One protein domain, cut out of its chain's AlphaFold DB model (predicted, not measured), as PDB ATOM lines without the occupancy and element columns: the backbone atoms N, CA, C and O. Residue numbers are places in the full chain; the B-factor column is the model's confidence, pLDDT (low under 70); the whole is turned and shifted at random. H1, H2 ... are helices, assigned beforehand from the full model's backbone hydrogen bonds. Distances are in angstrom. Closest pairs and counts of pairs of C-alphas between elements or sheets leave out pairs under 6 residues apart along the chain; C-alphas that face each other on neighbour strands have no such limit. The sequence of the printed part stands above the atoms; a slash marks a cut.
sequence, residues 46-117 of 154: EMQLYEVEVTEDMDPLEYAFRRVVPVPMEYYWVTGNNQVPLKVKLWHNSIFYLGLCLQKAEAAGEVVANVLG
ATOM      1  N   GLU A  46     186.256 217.629 209.892       76.44
ATOM      2  CA  GLU A  46     187.638 217.416 209.458       76.44
ATOM      3  C   GLU A  46     188.432 216.479 210.382       76.44
ATOM      4  O   GLU A  46     189.547 216.068 210.059       76.44
ATOM      5  N   MET A  47     187.896 216.196 211.569       75.06
ATOM      6  CA  MET A  47     188.449 215.248 212.537       75.06
ATOM      7  C   MET A  47     187.711 213.909 212.523       75.06
ATOM      8  O   MET A  47     188.172 212.969 213.166       75.06
ATOM      9  N   GLN A  48     186.599 213.819 211.793       82.25
ATOM     10  CA  GLN A  48     185.870 212.574 211.605       82.25
ATOM     11  C   GLN A  48     186.564 211.747 210.520       82.25
ATOM     12  O   GLN A  48     186.958 212.251 209.461       82.25
ATOM     13  N   LEU A  49     186.757 210.467 210.814       80.88
ATOM     14  CA  LEU A  49     187.391 209.510 209.920       80.88
ATOM     15  C   LEU A  49     186.305 208.731 209.186       80.88
ATOM     16  O   LEU A  49     185.288 208.381 209.780       80.88
ATOM     17  N   TYR A  50     186.518 208.456 207.902       78.25
ATOM     18  CA  TYR A  50     185.617 207.570 207.179       78.25
ATOM     19  C   TYR A  50     185.857 206.137 207.655       78.25
ATOM     20  O   TYR A  50     186.959 205.601 207.494       78.25
ATOM     21  N   GLU A  51     184.835 205.512 208.233       72.94
ATOM     22  CA  GLU A  51     184.866 204.080 208.505       72.94
ATOM     23  C   GLU A  51     184.742 203.341 207.178       72.94
ATOM     24  O   GLU A  51     183.675 203.225 206.578       72.94
ATOM     25  N   VAL A  52     185.884 202.899 206.664       73.31
ATOM     26  CA  VAL A  52     185.923 202.073 205.467       73.31
ATOM     27  C   VAL A  52     185.718 200.624 205.886       73.31
ATOM     28  O   VAL A  52     186.593 200.030 206.518       73.31
ATOM     29  N   GLU A  53     184.585 200.040 205.498       78.56
ATOM     30  CA  GLU A  53     184.379 198.599 205.622       78.56
ATOM     31  C   GLU A  53     185.405 197.858 204.758       78.56
ATOM     32  O   GLU A  53     185.475 198.012 203.536       78.56
ATOM     33  N   VAL A  54     186.243 197.061 205.415       77.69
ATOM     34  CA  VAL A  54     187.170 196.157 204.744       77.69
ATOM     35  C   VAL A  54     186.366 194.975 204.215       77.69
ATOM     36  O   VAL A  54     185.931 194.124 204.990       77.69
ATOM     37  N   THR A  55     186.202 194.896 202.899       82.88
ATOM     38  CA  THR A  55     185.635 193.725 202.221       82.88
ATOM     39  C   THR A  55     186.734 192.736 201.819       82.88
ATOM     40  O   THR A  55     187.883 193.126 201.599       82.88
ATOM     41  N   GLU A  56     186.393 191.445 201.711       81.81
ATOM     42  CA  GLU A  56     187.328 190.393 201.260       81.81
ATOM     43  C   GLU A  56     187.794 190.576 199.802       81.81
ATOM     44  O   GLU A  56     188.862 190.093 199.442       81.81
ATOM     45  N   ASP A  57     187.041 191.320 198.987       88.50
ATOM     46  CA  ASP A  57     187.338 191.564 197.567       88.50
ATOM     47  C   ASP A  57     188.292 192.750 197.311       88.50
ATOM     48  O   ASP A  57     188.526 193.131 196.163       88.50
ATOM     49  N   MET A  58     188.827 193.385 198.357       84.62
ATOM     50  CA  MET A  58     189.670 194.576 198.216       84.62
ATOM     51  C   MET A  58     191.118 194.212 197.832       84.62
ATOM     52  O   MET A  58     191.666 193.222 198.317       84.62
ATOM     53  N   ASP A  59     191.764 195.023 196.979       88.81
ATOM     54  CA  ASP A  59     193.157 194.791 196.559       88.81
ATOM     55  C   ASP A  59     194.076 194.740 197.802       88.81
ATOM     56  O   ASP A  59     193.997 195.637 198.648       88.81
ATOM     57  N   PRO A  60     194.961 193.733 197.947       83.00
ATOM     58  CA  PRO A  60     195.895 193.640 199.068       83.00
ATOM     59  C   PRO A  60     196.703 194.917 199.325       83.00
ATOM     60  O   PRO A  60     197.007 195.236 200.479       83.00
ATOM     61  N   LEU A  61     197.046 195.664 198.269       80.38
ATOM     62  CA  LEU A  61     197.752 196.934 198.402       80.38
ATOM     63  C   LEU A  61     196.839 198.004 199.008       80.38
ATOM     64  O   LEU A  61     197.221 198.688 199.958       80.38
ATOM     65  N   GLU A  62     195.617 198.117 198.493       75.94
ATOM     66  CA  GLU A  62     194.607 199.039 199.004       75.94
ATOM     67  C   GLU A  62     194.245 198.721 200.462       75.94
ATOM     68  O   GLU A  62     194.158 199.631 201.288       75.94
ATOM     69  N   TYR A  63     194.141 197.437 200.811       83.12
ATOM     70  CA  TYR A  63     193.948 196.967 202.180       83.12
ATOM     71  C   TYR A  63     195.078 197.417 203.112       83.12
ATOM     72  O   TYR A  63     194.825 197.974 204.184       83.12
ATOM     73  N   ALA A  64     196.333 197.218 202.699       82.88
ATOM     74  CA  ALA A  64     197.490 197.630 203.484       82.88
ATOM     75  C   ALA A  64     197.522 199.152 203.690       82.88
ATOM     76  O   ALA A  64     197.771 199.617 204.804       82.88
ATOM     77  N   PHE A  65     197.214 199.932 202.649       80.69
ATOM     78  CA  PHE A  65     197.146 201.388 202.753       80.69
ATOM     79  C   PHE A  65     196.023 201.853 203.673       80.69
ATOM     80  O   PHE A  65     196.285 202.644 204.577       80.69
ATOM     81  N   ARG A  66     194.802 201.338 203.503       80.75
ATOM     82  CA  ARG A  66     193.637 201.726 204.315       80.75
ATOM     83  C   ARG A  66     193.795 201.355 205.790       80.75
ATOM     84  O   ARG A  66     193.266 202.044 206.653       80.75
ATOM     85  N   ARG A  67     194.570 200.312 206.096       80.38
ATOM     86  CA  ARG A  67     194.898 199.933 207.479       80.38
ATOM     87  C   ARG A  67     195.882 200.892 208.154       80.38
ATOM     88  O   ARG A  67     195.855 201.028 209.374       80.38
ATOM     89  N   VAL A  68     196.783 201.505 207.391       82.94
ATOM     90  CA  VAL A  68     197.876 202.337 207.927       82.94
ATOM     91  C   VAL A  68     197.547 203.826 207.857       82.94
ATOM     92  O   VAL A  68     197.942 204.587 208.741       82.94
ATOM     93  N   VAL A  69     196.837 204.251 206.814       81.50
ATOM     94  CA  VAL A  69     196.522 205.651 206.543       81.50
ATOM     95  C   VAL A  69     195.029 205.868 206.785       81.50
ATOM     96  O   VAL A  69     194.220 205.477 205.943       81.50
ATOM     97  N   PRO A  70     194.641 206.485 207.916       77.62
ATOM     98  CA  PRO A  70     193.246 206.856 208.128       77.62
ATOM     99  C   PRO A  70     192.822 207.865 207.051       77.62
ATOM    100  O   PRO A  70     193.628 208.692 206.644       77.62
ATOM    101  N   VAL A  71     191.583 207.809 206.563       80.50
ATOM    102  CA  VAL A  71     191.084 208.751 205.547       80.50
ATOM    103  C   VAL A  71     190.139 209.737 206.233       80.50
ATOM    104  O   VAL A  71     189.183 209.299 206.878       80.50
ATOM    105  N   PRO A  72     190.392 211.055 206.144       81.19
ATOM    106  CA  PRO A  72     189.499 212.036 206.740       81.19
ATOM    107  C   PRO A  72     188.232 212.135 205.881       81.19
ATOM    108  O   PRO A  72     188.305 211.987 204.658       81.19
ATOM    109  N   MET A  73     187.080 212.418 206.492       82.12
ATOM    110  CA  MET A  73     185.858 212.678 205.720       82.12
ATOM    111  C   MET A  73     186.018 213.903 204.818       82.12
ATOM    112  O   MET A  73     185.627 213.879 203.652       82.12
ATOM    113  N   GLU A  74     186.626 214.962 205.350       86.25
ATOM    114  CA  GLU A  74     186.870 216.185 204.603       86.25
ATOM    115  C   GLU A  74     188.196 216.831 205.013       86.25
ATOM    116  O   GLU A  74     188.587 216.843 206.180       86.25
ATOM    117  N   TYR A  75     188.912 217.375 204.031       83.44
ATOM    118  CA  TYR A  75     190.177 218.062 204.266       83.44
ATOM    119  C   TYR A  75     189.924 219.486 204.776       83.44
ATOM    120  O   TYR A  75     189.064 220.196 204.255       83.44
ATOM    121  N   TYR A  76     190.751 219.967 205.711       86.38
ATOM    122  CA  TYR A  76     190.580 221.303 206.317       86.38
ATOM    123  C   TYR A  76     190.611 222.476 205.320       86.38
ATOM    124  O   TYR A  76     190.056 223.542 205.584       86.38
ATOM    125  N   TRP A  77     191.283 222.310 204.177       86.69
ATOM    126  CA  TRP A  77     191.315 223.332 203.128       86.69
ATOM    127  C   TRP A  77     190.039 223.366 202.279       86.69
ATOM    128  O   TRP A  77     189.810 224.367 201.608       86.69
ATOM    129  N   VAL A  78     189.220 222.308 202.297       87.00
ATOM    130  CA  VAL A  78     187.926 222.263 201.595       87.00
ATOM    131  C   VAL A  78     186.862 222.965 202.432       87.00
ATOM    132  O   VAL A  78     186.147 223.820 201.917       87.00
ATOM    133  N   THR A  79     186.831 222.700 203.739       84.56
ATOM    134  CA  THR A  79     185.891 223.351 204.666       84.56
ATOM    135  C   THR A  79     186.255 224.804 204.981       84.56
ATOM    136  O   THR A  79     185.434 225.561 205.498       84.56
ATOM    137  N   GLY A  80     187.497 225.218 204.704       84.25
ATOM    138  CA  GLY A  80     188.007 226.551 205.044       84.25
ATOM    139  C   GLY A  80     188.201 226.767 206.551       84.25
ATOM    140  O   GLY A  80     188.463 227.890 206.995       84.25
ATOM    141  N   ASN A  81     188.091 225.706 207.355       84.25
ATOM    142  CA  ASN A  81     188.200 225.775 208.801       84.25
ATOM    143  C   ASN A  81     189.668 225.781 209.247       84.25
ATOM    144  O   ASN A  81     190.371 224.768 209.271       84.25
ATOM    145  N   ASN A  82     190.142 226.949 209.671       82.94
ATOM    146  CA  ASN A  82     191.513 227.112 210.145       82.94
ATOM    147  C   ASN A  82     191.724 226.748 211.621       82.94
ATOM    148  O   ASN A  82     192.877 226.775 212.063       82.94
ATOM    149  N   GLN A  83     190.674 226.388 212.366       86.12
ATOM    150  CA  GLN A  83     190.766 226.061 213.794       86.12
ATOM    151  C   GLN A  83     191.132 224.595 214.084       86.12
ATOM    152  O   GLN A  83     191.077 224.158 215.228       86.12
ATOM    153  N   VAL A  84     191.556 223.830 213.075       86.19
ATOM    154  CA  VAL A  84     192.053 222.464 213.287       86.19
ATOM    155  C   VAL A  84     193.477 222.454 213.881       86.19
ATOM    156  O   VAL A  84     194.300 223.314 213.533       86.19
ATOM    157  N   PRO A  85     193.822 221.478 214.748       90.75
ATOM    158  CA  PRO A  85     195.159 221.363 215.328       90.75
ATOM    159  C   PRO A  85     196.271 221.278 214.271       90.75
ATOM    160  O   PRO A  85     196.120 220.627 213.237       90.75
ATOM    161  N   LEU A  86     197.442 221.859 214.560       89.75
ATOM    162  CA  LEU A  86     198.587 221.867 213.630       89.75
ATOM    163  C   LEU A  86     199.025 220.464 213.187       89.75
ATOM    164  O   LEU A  86     199.439 220.291 212.044       89.75
ATOM    165  N   LYS A  87     198.894 219.461 214.066       88.12
ATOM    166  CA  LYS A  87     199.189 218.056 213.743       88.12
ATOM    167  C   LYS A  87     198.333 217.553 212.577       88.12
ATOM    168  O   LYS A  87     198.858 216.938 211.656       88.12
ATOM    169  N   VAL A  88     197.040 217.878 212.595       87.38
ATOM    170  CA  VAL A  88     196.079 217.489 211.558       87.38
ATOM    171  C   VAL A  88     196.400 218.207 210.248       87.38
ATOM    172  O   VAL A  88     196.430 217.575 209.197       87.38
ATOM    173  N   LYS A  89     196.734 219.503 210.285       89.75
ATOM    174  CA  LYS A  89     197.159 220.241 209.079       89.75
ATOM    175  C   LYS A  89     198.425 219.657 208.453       89.75
ATOM    176  O   LYS A  89     198.494 219.495 207.238       89.75
ATOM    177  N   LEU A  90     199.420 219.340 209.285       90.50
ATOM    178  CA  LEU A  90     200.683 218.756 208.838       90.50
ATOM    179  C   LEU A  90     200.446 217.410 208.152       90.50
ATOM    180  O   LEU A  90     200.990 217.159 207.080       90.50
ATOM    181  N   TRP A  91     199.600 216.576 208.751       89.00
ATOM    182  CA  TRP A  91     199.253 215.279 208.199       89.00
ATOM    183  C   TRP A  91     198.531 215.394 206.846       89.00
ATOM    184  O   TRP A  91     198.976 214.788 205.872       89.00
ATOM    185  N   HIS A  92     197.516 216.254 206.731       87.69
ATOM    186  CA  HIS A  92     196.830 216.500 205.458       87.69
ATOM    187  C   HIS A  92     197.795 216.986 204.363       87.69
ATOM    188  O   HIS A  92     197.772 216.483 203.238       87.69
ATOM    189  N   ASN A  93     198.703 217.909 204.699       89.44
ATOM    190  CA  ASN A  93     199.730 218.368 203.762       89.44
ATOM    191  C   ASN A  93     200.684 217.226 203.365       89.44
ATOM    192  O   ASN A  93     201.077 217.139 202.204       89.44
ATOM    193  N   SER A  94     201.044 216.337 204.297       88.38
ATOM    194  CA  SER A  94     201.929 215.201 204.014       88.38
ATOM    195  C   SER A  94     201.327 214.230 202.996       88.38
ATOM    196  O   SER A  94     202.017 213.847 202.053       88.38
ATOM    197  N   ILE A  95     200.033 213.915 203.114       85.88
ATOM    198  CA  ILE A  95     199.315 213.061 202.154       85.88
ATOM    199  C   ILE A  95     199.245 213.731 200.784       85.88
ATOM    200  O   ILE A  95     199.509 213.089 199.769       85.88
ATOM    201  N   PHE A  96     198.953 215.032 200.748       87.06
ATOM    202  CA  PHE A  96     198.912 215.789 199.501       87.06
ATOM    203  C   PHE A  96     200.254 215.745 198.753       87.06
ATOM    204  O   PHE A  96     200.296 215.436 197.560       87.06
ATOM    205  N   TYR A  97     201.365 215.993 199.453       87.62
ATOM    206  CA  TYR A  97     202.692 215.900 198.845       87.62
ATOM    207  C   TYR A  97     203.055 214.473 198.438       87.62
ATOM    208  O   TYR A  97     203.661 214.300 197.384       87.62
ATOM    209  N   LEU A  98     202.656 213.459 199.211       84.88
ATOM    210  CA  LEU A  98     202.860 212.058 198.840       84.88
ATOM    211  C   LEU A  98     202.167 211.737 197.506       84.88
ATOM    212  O   LEU A  98     202.790 211.152 196.625       84.88
ATOM    213  N   GLY A  99     200.922 212.190 197.325       82.62
ATOM    214  CA  GLY A  99     200.184 212.035 196.070       82.62
ATOM    215  C   GLY A  99     200.869 212.728 194.889       82.62
ATOM    216  O   GLY A  99     201.049 212.121 193.832       82.62
ATOM    217  N   LEU A 100     201.341 213.965 195.079       83.38
ATOM    218  CA  LEU A 100     202.114 214.681 194.056       83.38
ATOM    219  C   LEU A 100     203.438 213.980 193.721       83.38
ATOM    220  O   LEU A 100     203.852 213.951 192.562       83.38
ATOM    221  N   CYS A 101     204.120 213.430 194.727       80.81
ATOM    222  CA  CYS A 101     205.342 212.660 194.537       80.81
ATOM    223  C   CYS A 101     205.077 211.368 193.764       80.81
ATOM    224  O   CYS A 101     205.861 211.062 192.874       80.81
ATOM    225  N   LEU A 102     203.980 210.655 194.043       79.31
ATOM    226  CA  LEU A 102     203.598 209.457 193.291       79.31
ATOM    227  C   LEU A 102     203.325 209.776 191.820       79.31
ATOM    228  O   LEU A 102     203.894 209.119 190.958       79.31
ATOM    229  N   GLN A 103     202.546 210.820 191.522       79.88
ATOM    230  CA  GLN A 103     202.281 211.230 190.134       79.88
ATOM    231  C   GLN A 103     203.570 211.587 189.383       79.88
ATOM    232  O   GLN A 103     203.765 211.224 188.225       79.88
ATOM    233  N   LYS A 104     204.488 212.292 190.053       81.25
ATOM    234  CA  LYS A 104     205.795 212.612 189.471       81.25
ATOM    235  C   LYS A 104     206.682 211.383 189.325       81.25
ATOM    236  O   LYS A 104     207.433 211.321 188.360       81.25
ATOM    237  N   ALA A 105     206.620 210.439 190.258       78.94
ATOM    238  CA  ALA A 105     207.353 209.183 190.182       78.94
ATOM    239  C   ALA A 105     206.815 208.284 189.064       78.94
ATOM    240  O   ALA A 105     207.609 207.623 188.411       78.94
ATOM    241  N   GLU A 106     205.510 208.302 188.795       73.12
ATOM    242  CA  GLU A 106     204.893 207.612 187.661       73.12
ATOM    243  C   GLU A 106     205.380 208.203 186.332       73.12
ATOM    244  O   GLU A 106     205.938 207.485 185.504       73.12
ATOM    245  N   ALA A 107     205.303 209.529 186.180       74.06
ATOM    246  CA  ALA A 107     205.819 210.214 184.995       74.06
ATOM    247  C   ALA A 107     207.340 210.028 184.830       74.06
ATOM    248  O   ALA A 107     207.845 209.822 183.727       74.06
ATOM    249  N   ALA A 108     208.096 210.072 185.929       70.75
ATOM    250  CA  ALA A 108     209.530 209.803 185.908       70.75
ATOM    251  C   ALA A 108     209.827 208.332 185.595       70.75
ATOM    252  O   ALA A 108     210.796 208.052 184.898       70.75
ATOM    253  N   GLY A 109     208.999 207.405 186.072       68.25
ATOM    254  CA  GLY A 109     209.096 205.978 185.795       68.25
ATOM    255  C   GLY A 109     208.908 205.682 184.314       68.25
ATOM    256  O   GLY A 109     209.697 204.931 183.751       68.25
ATOM    257  N   GLU A 110     207.948 206.338 183.660       69.50
ATOM    258  CA  GLU A 110     207.755 206.247 182.209       69.50
ATOM    259  C   GLU A 110     208.984 206.757 181.442       69.50
ATOM    260  O   GLU A 110     209.493 206.083 180.544       69.50
ATOM    261  N   VAL A 111     209.522 207.918 181.830       70.56
ATOM    262  CA  VAL A 111     210.725 208.481 181.198       70.56
ATOM    263  C   VAL A 111     211.932 207.571 181.409       70.56
ATOM    264  O   VAL A 111     212.661 207.293 180.461       70.56
ATOM    265  N   VAL A 112     212.143 207.071 182.625       63.72
ATOM    266  CA  VAL A 112     213.255 206.169 182.947       63.72
ATOM    267  C   VAL A 112     213.099 204.828 182.225       63.72
ATOM    268  O   VAL A 112     214.090 204.309 181.719       63.72
ATOM    269  N   ALA A 113     211.883 204.294 182.091       65.69
ATOM    270  CA  ALA A 113     211.611 203.065 181.344       65.69
ATOM    271  C   ALA A 113     211.848 203.224 179.833       65.69
ATOM    272  O   ALA A 113     212.421 202.329 179.208       65.69
ATOM    273  N   ASN A 114     211.473 204.372 179.260       67.88
ATOM    274  CA  ASN A 114     211.745 204.704 177.860       67.88
ATOM    275  C   ASN A 114     213.244 204.953 177.613       67.88
ATOM    276  O   ASN A 114     213.785 204.485 176.619       67.88
ATOM    277  N   VAL A 115     213.941 205.639 178.527       67.12
ATOM    278  CA  VAL A 115     215.382 205.936 178.397       67.12
ATOM    279  C   VAL A 115     216.247 204.691 178.592       67.12
ATOM    280  O   VAL A 115     217.240 204.522 177.889       67.12
ATOM    281  N   LEU A 116     215.886 203.806 179.523       63.06
ATOM    282  CA  LEU A 116     216.597 202.544 179.742       63.06
ATOM    283  C   LEU A 116     216.273 201.481 178.682       63.06
ATOM    284  O   LEU A 116     216.806 200.377 178.768       63.06
ATOM    285  N   GLY A 117     215.400 201.781 177.711       57.94
ATOM    286  CA  GLY A 117     214.988 200.820 176.689       57.94
ATOM    287  C   GLY A 117     214.287 199.594 177.277       57.94
ATOM    288  O   GLY A 117     214.221 198.554 176.636       57.94
TER     289      GLY A 117
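AT A GLANCE: This is residues 46 to 117 of the 154 residues of an uncharacterized protein of Thalassiosira oceanica (UniProt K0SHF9). Look first for one long straight helix, H3, whose far part, residues 96 to 115, sticks out as a free arm; near its first turns sits the short H2, and residues 46 to 75 make an open loop to one side, running out through residues 46 to 59 and folding back through H1. The 72 printed residues hold three named helices, H1, H2, H3 in chain order, and no named strand: all helix. The whole is loose, radius of gyration of the C-alphas 16.2 A, spanning 50 by 34 by 17 A.

HOW THE PARTS SIT: Start at H3, residues 86 to 115. H2, residues 76 to 79, is close to it but not clearly touching; the closest C-alphas, of Tyr 76 and Lys 89, are 7.2 A apart. H1, residues 60 to 68, is apart from both. In H1 and H3 every O i to N i+4 pair is within hydrogen-bond range; H2 is too short for one, and its one O i to N i+3 pair is not within range.

IN THESE COORDINATES: Find C-alpha 86 at (198.587, 221.867, 213.630); H3 runs 42.2 A to C-alpha 115 at (215.382, 205.936, 178.397). H1 covers 12.6 A, H2 5.4 A.

THE WHOLE: The farthest C-alphas, of Gln 83 and Gly 117, are 51.0 A apart. The printed part has no cut, and both links are short. Look for pLDDT under 70 at residues 109 to 110 and 112 to 117.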